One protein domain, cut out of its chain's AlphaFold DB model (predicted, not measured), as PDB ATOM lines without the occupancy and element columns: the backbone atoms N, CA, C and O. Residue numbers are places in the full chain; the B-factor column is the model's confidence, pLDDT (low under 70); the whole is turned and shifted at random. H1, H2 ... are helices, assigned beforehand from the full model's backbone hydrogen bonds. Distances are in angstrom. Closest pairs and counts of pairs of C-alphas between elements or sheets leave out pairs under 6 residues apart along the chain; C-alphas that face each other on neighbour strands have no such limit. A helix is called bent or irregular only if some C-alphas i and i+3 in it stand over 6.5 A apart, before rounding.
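This is residues 71 to 169 of the 221 residues of an uncharacterized protein of Candidatus Methanofishera endochildressiae (UniProt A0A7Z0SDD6). Two long helices, H1 and H2, lie side by side as a long helical hairpin, and the rest of the printed part, residues 146 to 169, folds back along it as a thinner third run, with the short helix H3 packed on both long helices and the tiny H4 near the turn between them. The free first residues of H1, 71 to 78, stick out beyond the hairpin and add to the length. The printed part has 99 residues with four named helices, in the order H1, H2, H3, H4, and no named strand; the class is all helix. It is a loose rod, with a radius of gyration of the C-alphas of 18.1 A and spans of 65 by 17 by 17 A.

H1, residues 71 to 111, and H2, residues 116 to 145, form a helical hairpin: they touch and run opposite ways at a shallow tilt of 12 degrees. Their closest C-alphas are those of Ser 90 and Met 139, 6.6 A apart. H1 has a kink of 26 degrees near residue 105 and is irregular, with C-alphas 106 and 109 lying 7.1 A apart. H2 is the hub, touching the three other helices. H3, residues 153 to 159, touches H2 at residues 129 to 140 alone, and the two form a second helical hairpin, opposite ways at a shallow tilt of 30 degrees; the closest C-alphas, of Cys 133 and Cys 159, are 5.0 A apart. H3 also touches H1, at residues 91 to 98 alone, the same way at a steep tilt of 38 degrees, with the C-alphas of Phe 98 and Ile 158 closest at 5.9 A. H4, residues 166 to 169, touches H2 at residues 118 to 122 alone, the closest C-alphas being those of Val 118 and Ser 166 at 6.9 A. H4 is close to H1 but not clearly touching, with the C-alphas of Pro 109 and Val 169 closest at 5.3 A. H3 and H4 are apart. The packing of the helices is mostly aligned, but only just: 2 of 3 pairs are at a shallow tilt. Every O i to N i+4 pair is within hydrogen-bond range in H2 and H3, and 35 of 37 are in H1; H4 is too short for such a pair.

H1 begins at C-alpha 71, (32.771, -14.507, -13.578), and is 57.5 A long. H2 begins at C-alpha 116, (37.465, -59.735, -57.697), and is 43.6 A long. H3 has 7 residues and H4 has 4, ending at C-alpha 169, (44.257, -63.314, -48.606).

The two C-alphas farthest apart are those of Ser 71 and Tyr 115, at 65.4 A. Without residues 71 to 78, the body spans 53 by 16 by 16 A. The printed part has no cut. The link from H1 to H2 is tight, and those from H2 to H3 and from H3 to H4 are short. The mean pLDDT of the printed part is 84.7; residue 114 and residues 149 to 152 are under 70.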
ATOM      1  N   SER A  71      33.494 -13.998 -12.414       95.25
ATOM      2  CA  SER A  71      32.771 -14.507 -13.578       95.25
ATOM      3  C   SER A  71      33.720 -15.065 -14.644       95.25
ATOM      4  O   SER A  71      33.485 -16.153 -15.169       95.25
ATOM      5  N   LEU A  72      34.836 -14.380 -14.906       96.44
ATOM      6  CA  LEU A  72      35.883 -14.816 -15.826       96.44
ATOM      7  C   LEU A  72      36.573 -16.070 -15.301       96.44
ATOM      8  O   LEU A  72      36.771 -17.012 -16.061       96.44
ATOM      9  N   LYS A  73      36.846 -16.149 -13.994       95.56
ATOM     10  CA  LYS A  73      37.394 -17.355 -13.359       95.56
ATOM     11  C   LYS A  73      36.455 -18.549 -13.528       95.56
ATOM     12  O   LYS A  73      36.908 -19.630 -13.890       95.56
ATOM     13  N   GLN A  74      35.149 -18.360 -13.332       95.00
ATOM     14  CA  GLN A  74      34.164 -19.418 -13.572       95.00
ATOM     15  C   GLN A  74      34.102 -19.839 -15.046       95.00
ATOM     16  O   GLN A  74      34.077 -21.037 -15.330       95.00
ATOM     17  N   LYS A  75      34.105 -18.881 -15.982       94.69
ATOM     18  CA  LYS A  75      34.150 -19.163 -17.426       94.69
ATOM     19  C   LYS A  75      35.418 -19.929 -17.804       94.69
ATOM     20  O   LYS A  75      35.315 -20.928 -18.506       94.69
ATOM     21  N   ASN A  76      36.572 -19.538 -17.270       91.88
ATOM     22  CA  ASN A  76      37.848 -20.196 -17.536       91.88
ATOM     23  C   ASN A  76      37.876 -21.639 -16.996       91.88
ATOM     24  O   ASN A  76      38.285 -22.557 -17.697       91.88
ATOM     25  N   ILE A  77      37.346 -21.879 -15.788       93.69
ATOM     26  CA  ILE A  77      37.210 -23.242 -15.240       93.69
ATOM     27  C   ILE A  77      36.282 -24.098 -16.114       93.69
ATOM     28  O   ILE A  77      36.583 -25.263 -16.372       93.69
ATOM     29  N   LYS A  78      35.149 -23.549 -16.572       93.81
ATOM     30  CA  LYS A  78      34.231 -24.264 -17.473       93.81
ATOM     31  C   LYS A  78      34.899 -24.587 -18.809       93.81
ATOM     32  O   LYS A  78      34.783 -25.721 -19.265       93.81
ATOM     33  N   LEU A  79      35.623 -23.628 -19.385       91.69
ATOM     34  CA  LEU A  79      36.357 -23.802 -20.635       91.69
ATOM     35  C   LEU A  79      37.438 -24.880 -20.492       91.69
ATOM     36  O   LEU A  79      37.429 -25.842 -21.247       91.69
ATOM     37  N   SER A  80      38.275 -24.798 -19.455       88.94
ATOM     38  CA  SER A  80      39.305 -25.803 -19.154       88.94
ATOM     39  C   SER A  80      38.718 -27.208 -18.962       88.94
ATOM     40  O   SER A  80      39.243 -28.183 -19.496       88.94
ATOM     41  N   LYS A  81      37.577 -27.336 -18.268       92.31
ATOM     42  CA  LYS A  81      36.866 -28.620 -18.147       92.31
ATOM     43  C   LYS A  81      36.357 -29.132 -19.495       92.31
ATOM     44  O   LYS A  81      36.468 -30.326 -19.753       92.31
ATOM     45  N   GLY A  82      35.785 -28.259 -20.326       90.44
ATOM     46  CA  GLY A  82      35.308 -28.612 -21.665       90.44
ATOM     47  C   GLY A  82      36.443 -29.109 -22.558       90.44
ATOM     48  O   GLY A  82      36.340 -30.174 -23.155       90.44
ATOM     49  N   VAL A  83      37.562 -28.394 -22.542       90.19
ATOM     50  CA  VAL A  83      38.787 -28.735 -23.263       90.19
ATOM     51  C   VAL A  83      39.373 -30.078 -22.796       90.19
ATOM     52  O   VAL A  83      39.665 -30.946 -23.616       90.19
ATOM     53  N   ASN A  84      39.453 -30.322 -21.484       87.75
ATOM     54  CA  ASN A  84      39.915 -31.609 -20.951       87.75
ATOM     55  C   ASN A  84      38.990 -32.775 -21.335       87.75
ATOM     56  O   ASN A  84      39.464 -33.875 -21.615       87.75
ATOM     57  N   LYS A  85      37.672 -32.546 -21.370       89.94
ATOM     58  CA  LYS A  85      36.711 -33.543 -21.857       89.94
ATOM     59  C   LYS A  85      36.888 -33.818 -23.348       89.94
ATOM     60  O   LYS A  85      36.868 -34.981 -23.730       89.94
ATOM     61  N   ALA A  86      37.094 -32.784 -24.167       87.94
ATOM     62  CA  ALA A  86      37.373 -32.939 -25.595       87.94
ATOM     63  C   ALA A  86      38.638 -33.781 -25.821       87.94
ATOM     64  O   ALA A  86      38.618 -34.722 -26.609       87.94
ATOM     65  N   LYS A  87      39.691 -33.534 -25.033       86.25
ATOM     66  CA  LYS A  87      40.916 -34.343 -25.035       86.25
ATOM     67  C   LYS A  87      40.652 -35.817 -24.714       86.25
ATOM     68  O   LYS A  87      41.094 -36.705 -25.436       86.25
ATOM     69  N   GLN A  88      39.926 -36.092 -23.631       88.25
ATOM     70  CA  GLN A  88      39.583 -37.466 -23.247       88.25
ATOM     71  C   GLN A  88      38.732 -38.163 -24.309       88.25
ATOM     72  O   GLN A  88      38.964 -39.332 -24.612       88.25
ATOM     73  N   LEU A  89      37.760 -37.447 -24.872       89.38
ATOM     74  CA  LEU A  89      36.889 -37.968 -25.912       89.38
ATOM     75  C   LEU A  89      37.675 -38.304 -27.180       89.38
ATOM     76  O   LEU A  89      37.467 -39.391 -27.712       89.38
ATOM     77  N   SER A  90      38.593 -37.428 -27.602       87.00
ATOM     78  CA  SER A  90      39.483 -37.672 -28.740       87.00
ATOM     79  C   SER A  90      40.188 -39.020 -28.584       87.00
ATOM     80  O   SER A  90      39.926 -39.927 -29.364       87.00
ATOM     81  N   ARG A  91      40.897 -39.243 -27.468       85.06
ATOM     82  CA  ARG A  91      41.602 -40.515 -27.207       85.06
ATOM     83  C   ARG A  91      40.695 -41.748 -27.214       85.06
ATOM     84  O   ARG A  91      41.060 -42.828 -27.680       85.06
ATOM     85  N   VAL A  92      39.481 -41.621 -26.672       89.19
ATOM     86  CA  VAL A  92      38.494 -42.713 -26.691       89.19
ATOM     87  C   VAL A  92      38.054 -43.030 -28.120       89.19
ATOM     88  O   VAL A  92      37.923 -44.210 -28.461       89.19
ATOM     89  N   ILE A  93      37.824 -42.003 -28.942       88.31
ATOM     90  CA  ILE A  93      37.493 -42.150 -30.361       88.31
ATOM     91  C   ILE A  93      38.657 -42.827 -31.077       88.31
ATOM     92  O   ILE A  93      38.446 -43.871 -31.684       88.31
ATOM     93  N   SER A  94      39.883 -42.343 -30.901       86.12
ATOM     94  CA  SER A  94      41.095 -42.907 -31.499       86.12
ATOM     95  C   SER A  94      41.250 -44.390 -31.185       86.12
ATOM     96  O   SER A  94      41.370 -45.226 -32.082       86.12
ATOM     97  N   LYS A  95      41.140 -44.765 -29.907       86.38
ATOM     98  CA  LYS A  95      41.230 -46.167 -29.485       86.38
ATOM     99  C   LYS A  95      40.116 -47.028 -30.083       86.38
ATOM    100  O   LYS A  95      40.344 -48.200 -30.390       86.38
ATOM    101  N   ARG A  96      38.905 -46.488 -30.232       87.56
ATOM    102  CA  ARG A  96      37.773 -47.200 -30.845       87.56
ATOM    103  C   ARG A  96      37.973 -47.371 -32.346       87.56
ATOM    104  O   ARG A  96      37.834 -48.490 -32.830       87.56
ATOM    105  N   THR A  97      38.359 -46.310 -33.045       87.00
ATOM    106  CA  THR A  97      38.677 -46.320 -34.474       87.00
ATOM    107  C   THR A  97      39.785 -47.321 -34.766       87.00
ATOM    108  O   THR A  97      39.607 -48.194 -35.608       87.00
ATOM    109  N   PHE A  98      40.865 -47.315 -33.982       86.44
ATOM    110  CA  PHE A  98      41.946 -48.293 -34.113       86.44
ATOM    111  C   PHE A  98      41.461 -49.743 -33.973       86.44
ATOM    112  O   PHE A  98      41.844 -50.617 -34.756       86.44
ATOM    113  N   ARG A  99      40.606 -50.020 -32.979       86.38
ATOM    114  CA  ARG A  99      40.026 -51.358 -32.789       86.38
ATOM    115  C   ARG A  99      39.127 -51.751 -33.957       86.38
ATOM    116  O   ARG A  99      39.179 -52.904 -34.367       86.38
ATOM    117  N   ASN A 100      38.341 -50.822 -34.490       86.94
ATOM    118  CA  ASN A 100      37.443 -51.080 -35.613       86.94
ATOM    119  C   ASN A 100      38.222 -51.350 -36.904       86.94
ATOM    120  O   ASN A 100      38.009 -52.390 -37.515       86.94
ATOM    121  N   VAL A 101      39.193 -50.500 -37.251       86.56
ATOM    122  CA  VAL A 101      40.087 -50.708 -38.404       86.56
ATOM    123  C   VAL A 101      40.832 -52.037 -38.277       86.56
ATOM    124  O   VAL A 101      40.911 -52.809 -39.223       86.56
ATOM    125  N   SER A 102      41.334 -52.360 -37.080       86.00
ATOM    126  CA  SER A 102      42.006 -53.642 -36.840       86.00
ATOM    127  C   SER A 102      41.090 -54.845 -37.042       86.00
ATOM    128  O   SER A 102      41.534 -55.843 -37.601       86.00
ATOM    129  N   LYS A 103      39.835 -54.759 -36.590       85.44
ATOM    130  CA  LYS A 103      38.839 -55.811 -36.805       85.44
ATOM    131  C   LYS A 103      38.483 -55.952 -38.280       85.44
ATOM    132  O   LYS A 103      38.428 -57.080 -38.745       85.44
ATOM    133  N   ASN A 104      38.306 -54.840 -38.994       84.12
ATOM    134  CA  ASN A 104      37.983 -54.856 -40.418       84.12
ATOM    135  C   ASN A 104      39.099 -55.541 -41.221       84.12
ATOM    136  O   ASN A 104      38.857 -56.508 -41.930       84.12
ATOM    137  N   ILE A 105      40.358 -55.153 -40.978       84.12
ATOM    138  CA  ILE A 105      41.530 -55.798 -41.592       84.12
ATOM    139  C   ILE A 105      41.584 -57.302 -41.284       84.12
ATOM    140  O   ILE A 105      41.888 -58.107 -42.161       84.12
ATOM    141  N   ALA A 106      41.296 -57.692 -40.038       84.38
ATOM    142  CA  ALA A 106      41.293 -59.095 -39.635       84.38
ATOM    143  C   ALA A 106      40.130 -59.899 -40.245       84.38
ATOM    144  O   ALA A 106      40.246 -61.115 -40.372       84.38
ATOM    145  N   ALA A 107      39.032 -59.239 -40.625       82.81
ATOM    146  CA  ALA A 107      37.865 -59.863 -41.239       82.81
ATOM    147  C   ALA A 107      38.032 -60.102 -42.750       82.81
ATOM    148  O   ALA A 107      37.356 -60.972 -43.296       82.81
ATOM    149  N   ILE A 108      38.976 -59.419 -43.416       81.75
ATOM    150  CA  ILE A 108      39.214 -59.542 -44.867       81.75
ATOM    151  C   ILE A 108      39.288 -61.005 -45.342       81.75
ATOM    152  O   ILE A 108      38.571 -61.348 -46.281       81.75
ATOM    153  N   PRO A 109      40.082 -61.909 -44.728       76.56
ATOM    154  CA  PRO A 109      40.179 -63.291 -45.205       76.56
ATOM    155  C   PRO A 109      38.878 -64.086 -45.034       76.56
ATOM    156  O   PRO A 109      38.674 -65.089 -45.712       76.56
ATOM    157  N   ALA A 110      38.005 -63.668 -44.115       78.69
ATOM    158  CA  ALA A 110      36.747 -64.346 -43.835       78.69
ATOM    159  C   ALA A 110      35.617 -63.899 -44.776       78.69
ATOM    160  O   ALA A 110      34.767 -64.730 -45.113       78.69
ATOM    161  N   GLU A 111      35.623 -62.629 -45.192       73.62
ATOM    162  CA  GLU A 111      34.541 -61.970 -45.941       73.62
ATOM    163  C   GLU A 111      34.839 -61.777 -47.437       73.62
ATOM    164  O   GLU A 111      33.929 -61.503 -48.218       73.62
ATOM    165  N   ALA A 112      36.093 -61.925 -47.865       77.00
ATOM    166  CA  ALA A 112      36.460 -61.695 -49.256       77.00
ATOM    167  C   ALA A 112      35.915 -62.778 -50.208       77.00
ATOM    168  O   ALA A 112      35.997 -63.979 -49.957       77.00
ATOM    169  N   VAL A 113      35.401 -62.337 -51.357       74.31
ATOM    170  CA  VAL A 113      35.030 -63.209 -52.483       74.31
ATOM    171  C   VAL A 113      36.263 -63.410 -53.382       74.31
ATOM    172  O   VAL A 113      37.003 -62.444 -53.599       74.31
ATOM    173  N   PRO A 114      36.527 -64.619 -53.917       68.69
ATOM    174  CA  PRO A 114      37.738 -64.896 -54.691       68.69
ATOM    175  C   PRO A 114      37.974 -63.932 -55.867       68.69
ATOM    176  O   PRO A 114      37.040 -63.527 -56.559       68.69
ATOM    177  N   TYR A 115      39.252 -63.613 -56.104       70.31
ATOM    178  CA  TYR A 115      39.792 -62.759 -57.176       70.31
ATOM    179  C   TYR A 115      39.290 -61.309 -57.184       70.31
ATOM    180  O   TYR A 115      40.038 -60.400 -56.831       70.31
ATOM    181  N   ILE A 116      38.033 -61.082 -57.563       74.44
ATOM    182  CA  ILE A 116      37.465 -59.735 -57.697       74.44
ATOM    183  C   ILE A 116      37.190 -59.137 -56.314       74.44
ATOM    184  O   ILE A 116      37.534 -57.984 -56.060       74.44
ATOM    185  N   GLY A 117      36.637 -59.935 -55.394       78.00
ATOM    186  CA  GLY A 117      36.293 -59.474 -54.046       78.00
ATOM    187  C   GLY A 117      37.507 -59.153 -53.176       78.00
ATOM    188  O   GLY A 117      37.437 -58.266 -52.335       78.00
ATOM    189  N   VAL A 118      38.643 -59.824 -53.391       82.19
ATOM    190  CA  VAL A 118      39.891 -59.512 -52.672       82.19
ATOM    191  C   VAL A 118      40.395 -58.124 -53.053       82.19
ATOM    192  O   VAL A 118      40.693 -57.319 -52.175       82.19
ATOM    193  N   GLY A 119      40.459 -57.824 -54.355       83.00
ATOM    194  CA  GLY A 119      40.919 -56.522 -54.834       83.00
ATOM    195  C   GLY A 119      40.047 -55.377 -54.321       83.00
ATOM    196  O   GLY A 119      40.568 -54.380 -53.820       83.00
ATOM    197  N   THR A 120      38.721 -55.539 -54.375       85.25
ATOM    198  CA  THR A 120      37.785 -54.519 -53.889       85.25
ATOM    199  C   THR A 120      37.852 -54.347 -52.372       85.25
ATOM    200  O   THR A 120      37.929 -53.212 -51.911       85.25
ATOM    201  N   MET A 121      37.906 -55.430 -51.591       82.50
ATOM    202  CA  MET A 121      37.995 -55.345 -50.126       82.50
ATOM    203  C   MET A 121      39.299 -54.707 -49.650       82.50
ATOM    204  O   MET A 121      39.284 -53.895 -48.724       82.50
ATOM    205  N   LEU A 122      40.428 -55.018 -50.296       86.31
ATOM    206  CA  LEU A 122      41.707 -54.376 -49.990       86.31
ATOM    207  C   LEU A 122      41.679 -52.880 -50.327       86.31
ATOM    208  O   LEU A 122      42.148 -52.074 -49.526       86.31
ATOM    209  N   ALA A 123      41.092 -52.502 -51.467       86.88
ATOM    210  CA  ALA A 123      40.951 -51.103 -51.865       86.88
ATOM    211  C   ALA A 123      40.037 -50.314 -50.912       86.88
ATOM    212  O   ALA A 123      40.406 -49.226 -50.473       86.88
ATOM    213  N   VAL A 124      38.880 -50.875 -50.544       87.69
ATOM    214  CA  VAL A 124      37.964 -50.270 -49.562       87.69
ATOM    215  C   VAL A 124      38.648 -50.136 -48.207       87.69
ATOM    216  O   VAL A 124      38.647 -49.054 -47.634       87.69
ATOM    217  N   THR A 125      39.341 -51.175 -47.740       87.44
ATOM    218  CA  THR A 125      40.075 -51.107 -46.469       87.44
ATOM    219  C   THR A 125      41.186 -50.054 -46.502       87.44
ATOM    220  O   THR A 125      41.439 -49.386 -45.500       87.44
ATOM    221  N   ALA A 126      41.861 -49.875 -47.641       88.75
ATOM    222  CA  ALA A 126      42.865 -48.827 -47.800       88.75
ATOM    223  C   ALA A 126      42.253 -47.426 -47.693       88.75
ATOM    224  O   ALA A 126      42.823 -46.560 -47.024       88.75
ATOM    225  N   MET A 127      41.085 -47.217 -48.305       89.50
ATOM    226  CA  MET A 127      40.327 -45.974 -48.166       89.50
ATOM    227  C   MET A 127      39.871 -45.760 -46.719       89.50
ATOM    228  O   MET A 127      40.111 -44.687 -46.175       89.50
ATOM    229  N   ASP A 128      39.361 -46.794 -46.047       89.00
ATOM    230  CA  ASP A 128      38.955 -46.716 -44.637       89.00
ATOM    231  C   ASP A 128      40.116 -46.308 -43.716       89.00
ATOM    232  O   ASP A 128      39.945 -45.493 -42.809       89.00
ATOM    233  N   ILE A 129      41.317 -46.861 -43.933       89.62
ATOM    234  CA  ILE A 129      42.516 -46.495 -43.162       89.62
ATOM    235  C   ILE A 129      42.892 -45.036 -43.420       89.62
ATOM    236  O   ILE A 129      43.228 -44.316 -42.474       89.62
ATOM    237  N   LYS A 130      42.838 -44.593 -44.680       91.75
ATOM    238  CA  LYS A 130      43.132 -43.208 -45.051       91.75
ATOM    239  C   LYS A 130      42.147 -42.247 -44.387       91.75
ATOM    240  O   LYS A 130      42.582 -41.310 -43.725       91.75
ATOM    241  N   ASP A 131      40.852 -42.501 -44.502       92.00
ATOM    242  CA  ASP A 131      39.817 -41.624 -43.954       92.00
ATOM    243  C   ASP A 131      39.857 -41.605 -42.420       92.00
ATOM    244  O   ASP A 131      39.704 -40.552 -41.791       92.00
ATOM    245  N   ALA A 132      40.164 -42.745 -41.795       88.56
ATOM    246  CA  ALA A 132      40.425 -42.814 -40.361       88.56
ATOM    247  C   ALA A 132      41.662 -41.993 -39.957       88.56
ATOM    248  O   ALA A 132      41.632 -41.315 -38.930       88.56
ATOM    249  N   CYS A 133      42.739 -42.037 -40.746       90.31
ATOM    250  CA  CYS A 133      43.948 -41.246 -40.517       90.31
ATOM    251  C   CYS A 133      43.683 -39.739 -40.661       90.31
ATOM    252  O   CYS A 133      44.117 -38.959 -39.812       90.31
ATOM    253  N   ASP A 134      42.943 -39.323 -41.688       91.81
ATOM    254  CA  ASP A 134      42.602 -37.915 -41.914       91.81
ATOM    255  C   ASP A 134      41.696 -37.387 -40.787       91.81
ATOM    256  O   ASP A 134      42.002 -36.361 -40.179       91.81
ATOM    257  N   THR A 135      40.685 -38.162 -40.378       90.25
ATOM    258  CA  THR A 135      39.831 -37.835 -39.218       90.25
ATOM    259  C   THR A 135      40.651 -37.638 -37.939       90.25
ATOM    260  O   THR A 135      40.389 -36.739 -37.141       90.25
ATOM    261  N   MET A 136      41.657 -38.484 -37.722       87.44
ATOM    262  CA  MET A 136      42.535 -38.412 -36.556       87.44
ATOM    263  C   MET A 136      43.412 -37.158 -36.557       87.44
ATOM    264  O   MET A 136      43.528 -36.491 -35.526       87.44
ATOM    265  N   LYS A 137      43.958 -36.781 -37.717       89.06
ATOM    266  CA  LYS A 137      44.685 -35.514 -37.875       89.06
ATOM    267  C   LYS A 137      43.786 -34.311 -37.617       89.06
ATOM    268  O   LYS A 137      44.222 -33.364 -36.969       89.06
ATOM    269  N   ASP A 138      42.538 -34.350 -38.070       89.88
ATOM    270  CA  ASP A 138      41.577 -33.275 -37.816       89.88
ATOM    271  C   ASP A 138      41.258 -33.130 -36.323       89.88
ATOM    272  O   ASP A 138      41.139 -32.011 -35.819       89.88
ATOM    273  N   MET A 139      41.185 -34.241 -35.584       87.25
ATOM    274  CA  MET A 139      41.030 -34.204 -34.126       87.25
ATOM    275  C   MET A 139      42.267 -33.631 -33.426       87.25
ATOM    276  O   MET A 139      42.116 -32.816 -32.514       87.25
ATOM    277  N   ASP A 140      43.477 -33.998 -33.853       87.62
ATOM    278  CA  ASP A 140      44.715 -33.414 -33.319       87.62
ATOM    279  C   ASP A 140      44.780 -31.903 -33.616       87.62
ATOM    280  O   ASP A 140      45.035 -31.100 -32.716       87.62
ATOM    281  N   ASN A 141      44.439 -31.483 -34.840       88.75
ATOM    282  CA  ASN A 141      44.349 -30.072 -35.229       88.75
ATOM    283  C   ASN A 141      43.321 -29.303 -34.384       88.75
ATOM    284  O   ASN A 141      43.585 -28.176 -33.959       88.75
ATOM    285  N   LEU A 142      42.168 -29.912 -34.089       88.94
ATOM    286  CA  LEU A 142      41.165 -29.339 -33.194       88.94
ATOM    287  C   LEU A 142      41.721 -29.152 -31.774       88.94
ATOM    288  O   LEU A 142      41.505 -28.104 -31.166       88.94
ATOM    289  N   LEU A 143      42.450 -30.131 -31.236       87.44
ATOM    290  CA  LEU A 143      43.060 -30.027 -29.906       87.44
ATOM    291  C   LEU A 143      44.151 -28.949 -29.856       87.44
ATOM    292  O   LEU A 143      44.192 -28.170 -28.899       87.44
ATOM    293  N   ILE A 144      44.958 -28.833 -30.913       88.44
ATOM    294  CA  ILE A 144      45.938 -27.751 -31.083       88.44
ATOM    295  C   ILE A 144      45.231 -26.390 -31.104       88.44
ATOM    296  O   ILE A 144      45.634 -25.487 -30.370       88.44
ATOM    297  N   ALA A 145      44.140 -26.246 -31.866       87.38
ATOM    298  CA  ALA A 145      43.346 -25.016 -31.919       87.38
ATOM    299  C   ALA A 145      42.711 -24.654 -30.562       87.38
ATOM    300  O   ALA A 145      42.543 -23.478 -30.244       87.38
ATOM    301  N   LEU A 146      42.411 -25.652 -29.724       87.25
ATOM    302  CA  LEU A 146      41.948 -25.469 -28.344       87.25
ATOM    303  C   LEU A 146      43.082 -25.145 -27.350       87.25
ATOM    304  O   LEU A 146      42.825 -25.023 -26.151       87.25
ATOM    305  N   GLY A 147      44.323 -24.992 -27.822       83.88
ATOM    306  CA  GLY A 147      45.491 -24.684 -26.995       83.88
ATOM    307  C   GLY A 147      45.997 -25.876 -26.183       83.88
ATOM    308  O   GLY A 147      46.747 -25.697 -25.224       83.88
ATOM    309  N   VAL A 148      45.587 -27.093 -26.541       80.50
ATOM    310  CA  VAL A 148      46.034 -28.333 -25.905       80.50
ATOM    311  C   VAL A 148      46.838 -29.106 -26.922       80.50
ATOM    312  O   VAL A 148      46.323 -29.973 -27.617       80.50
ATOM    313  N   ALA A 149      48.117 -28.755 -27.021       62.50
ATOM    314  CA  ALA A 149      49.043 -29.456 -27.892       62.50
ATOM    315  C   ALA A 149      49.080 -30.946 -27.517       62.50
ATOM    316  O   ALA A 149      49.487 -31.316 -26.412       62.50
ATOM    317  N   GLU A 150      48.644 -31.797 -28.436       63.50
ATOM    318  CA  GLU A 150      48.888 -33.228 -28.383       63.50
ATOM    319  C   GLU A 150      49.085 -33.714 -29.821       63.50
ATOM    320  O   GLU A 150      48.135 -33.793 -30.587       63.50
ATOM    321  N   ASN A 151      50.334 -34.014 -30.188       59.88
ATOM    322  CA  ASN A 151      50.599 -34.934 -31.291       59.88
ATOM    323  C   ASN A 151      50.268 -36.314 -30.732       59.88
ATOM    324  O   ASN A 151      51.041 -36.844 -29.924       59.88
ATOM    325  N   SER A 152      49.091 -36.852 -31.041       64.19
ATOM    326  CA  SER A 152      48.708 -38.122 -30.449       64.19
ATOM    327  C   SER A 152      49.506 -39.251 -31.112       64.19
ATOM    328  O   SER A 152      49.476 -39.464 -32.322       64.19
ATOM    329  N   ASP A 153      50.217 -40.027 -30.291       70.81
ATOM    330  CA  ASP A 153      50.827 -41.310 -30.686       70.81
ATOM    331  C   ASP A 153      49.770 -42.272 -31.290       70.81
ATOM    332  O   ASP A 153      50.065 -43.231 -32.000       70.81
ATOM    333  N   GLU A 154      48.492 -41.990 -31.031       72.19
ATOM    334  CA  GLU A 154      47.327 -42.690 -31.559       72.19
ATOM    335  C   GLU A 154      47.067 -42.389 -33.047       72.19
ATOM    336  O   GLU A 154      46.750 -43.327 -33.783       72.19
ATOM    337  N   THR A 155      47.270 -41.151 -33.522       76.25
ATOM    338  CA  THR A 155      47.215 -40.816 -34.961       76.25
ATOM    339  C   THR A 155      48.254 -41.619 -35.738       76.25
ATOM    340  O   THR A 155      47.924 -42.269 -36.730       76.25
ATOM    341  N   VAL A 156      49.494 -41.671 -35.242       79.12
ATOM    342  CA  VAL A 156      50.590 -42.424 -35.877       79.12
ATOM    343  C   VAL A 156      50.265 -43.919 -35.962       79.12
ATOM    344  O   VAL A 156      50.482 -44.542 -37.002       79.12
ATOM    345  N   LYS A 157      49.671 -44.497 -34.910       81.44
ATOM    346  CA  LYS A 157      49.263 -45.915 -34.885       81.44
ATOM    347  C   LYS A 157      48.183 -46.261 -35.905       81.44
ATOM    348  O   LYS A 157      48.188 -47.375 -36.426       81.44
ATOM    349  N   ILE A 158      47.245 -45.350 -36.164       83.00
ATOM    350  CA  ILE A 158      46.176 -45.567 -37.148       83.00
ATOM    351  C   ILE A 158      46.724 -45.390 -38.564       83.00
ATOM    352  O   ILE A 158      46.538 -46.272 -39.397       83.00
ATOM    353  N   CYS A 159      47.461 -44.308 -38.818       86.50
ATOM    354  CA  CYS A 159      48.046 -44.031 -40.129       86.50
ATOM    355  C   CYS A 159      49.113 -45.065 -40.543       86.50
ATOM    356  O   CYS A 159      49.330 -45.279 -41.729       86.50
ATOM    357  N   GLY A 160      49.775 -45.717 -39.579       83.94
ATOM    358  CA  GLY A 160      50.785 -46.754 -39.816       83.94
ATOM    359  C   GLY A 160      50.238 -48.177 -39.992       83.94
ATOM    360  O   GLY A 160      51.024 -49.126 -40.019       83.94
ATOM    361  N   LYS A 161      48.913 -48.373 -40.062       83.88
ATOM    362  CA  LYS A 161      48.318 -49.706 -40.240       83.88
ATOM    363  C   LYS A 161      48.708 -50.312 -41.589       83.88
ATOM    364  O   LYS A 161      48.482 -49.719 -42.636       83.88
ATOM    365  N   GLN A 162      49.216 -51.542 -41.547       83.94
ATOM    366  CA  GLN A 162      49.484 -52.332 -42.745       83.94
ATOM    367  C   GLN A 162      48.274 -53.185 -43.126       83.94
ATOM    368  O   GLN A 162      47.607 -53.768 -42.265       83.94
ATOM    369  N   ILE A 163      48.020 -53.249 -44.428       83.69
ATOM    370  CA  ILE A 163      46.998 -54.093 -45.046       83.69
ATOM    371  C   ILE A 163      47.661 -55.428 -45.425       83.69
ATOM    372  O   ILE A 163      48.809 -55.417 -45.878       83.69
ATOM    373  N   PRO A 164      46.989 -56.578 -45.228       80.75
ATOM    374  CA  PRO A 164      47.507 -57.870 -45.656       80.75
ATOM    375  C   PRO A 164      47.749 -57.900 -47.167       80.75
ATOM    376  O   PRO A 164      47.014 -57.295 -47.947       80.75
ATOM    377  N   GLN A 165      48.781 -58.637 -47.573       85.31
ATOM    378  CA  GLN A 165      49.096 -58.831 -48.983       85.31
ATOM    379  C   GLN A 165      48.011 -59.672 -49.671       85.31
ATOM    380  O   GLN A 165      47.394 -60.556 -49.068       85.31
ATOM    381  N   SER A 166      47.752 -59.364 -50.940       79.56
ATOM    382  CA  SER A 166      46.662 -59.986 -51.703       79.56
ATOM    383  C   SER A 166      46.844 -61.495 -51.897       79.56
ATOM    384  O   SER A 166      45.869 -62.242 -51.844       79.56
ATOM    385  N   ASP A 167      48.084 -61.956 -52.041       82.50
ATOM    386  CA  ASP A 167      48.465 -63.365 -52.152       82.50
ATOM    387  C   ASP A 167      48.099 -64.168 -50.896       82.50
ATOM    388  O   ASP A 167      47.504 -65.246 -50.988       82.50
ATOM    389  N   TYR A 168      48.366 -63.605 -49.720       83.88
ATOM    390  CA  TYR A 168      48.007 -64.175 -48.432       83.88
ATOM    391  C   TYR A 168      46.488 -64.304 -48.300       83.88
ATOM    392  O   TYR A 168      45.992 -65.378 -47.960       83.88
ATOM    393  N   VAL A 169      45.728 -63.261 -48.648       81.75
ATOM    394  CA  VAL A 169      44.257 -63.314 -48.606       81.75
ATOM    395  C   VAL A 169      43.722 -64.386 -49.558       81.75
ATOM    396  O   VAL A 169      42.881 -65.193 -49.165       81.75
TER     397      VAL A 169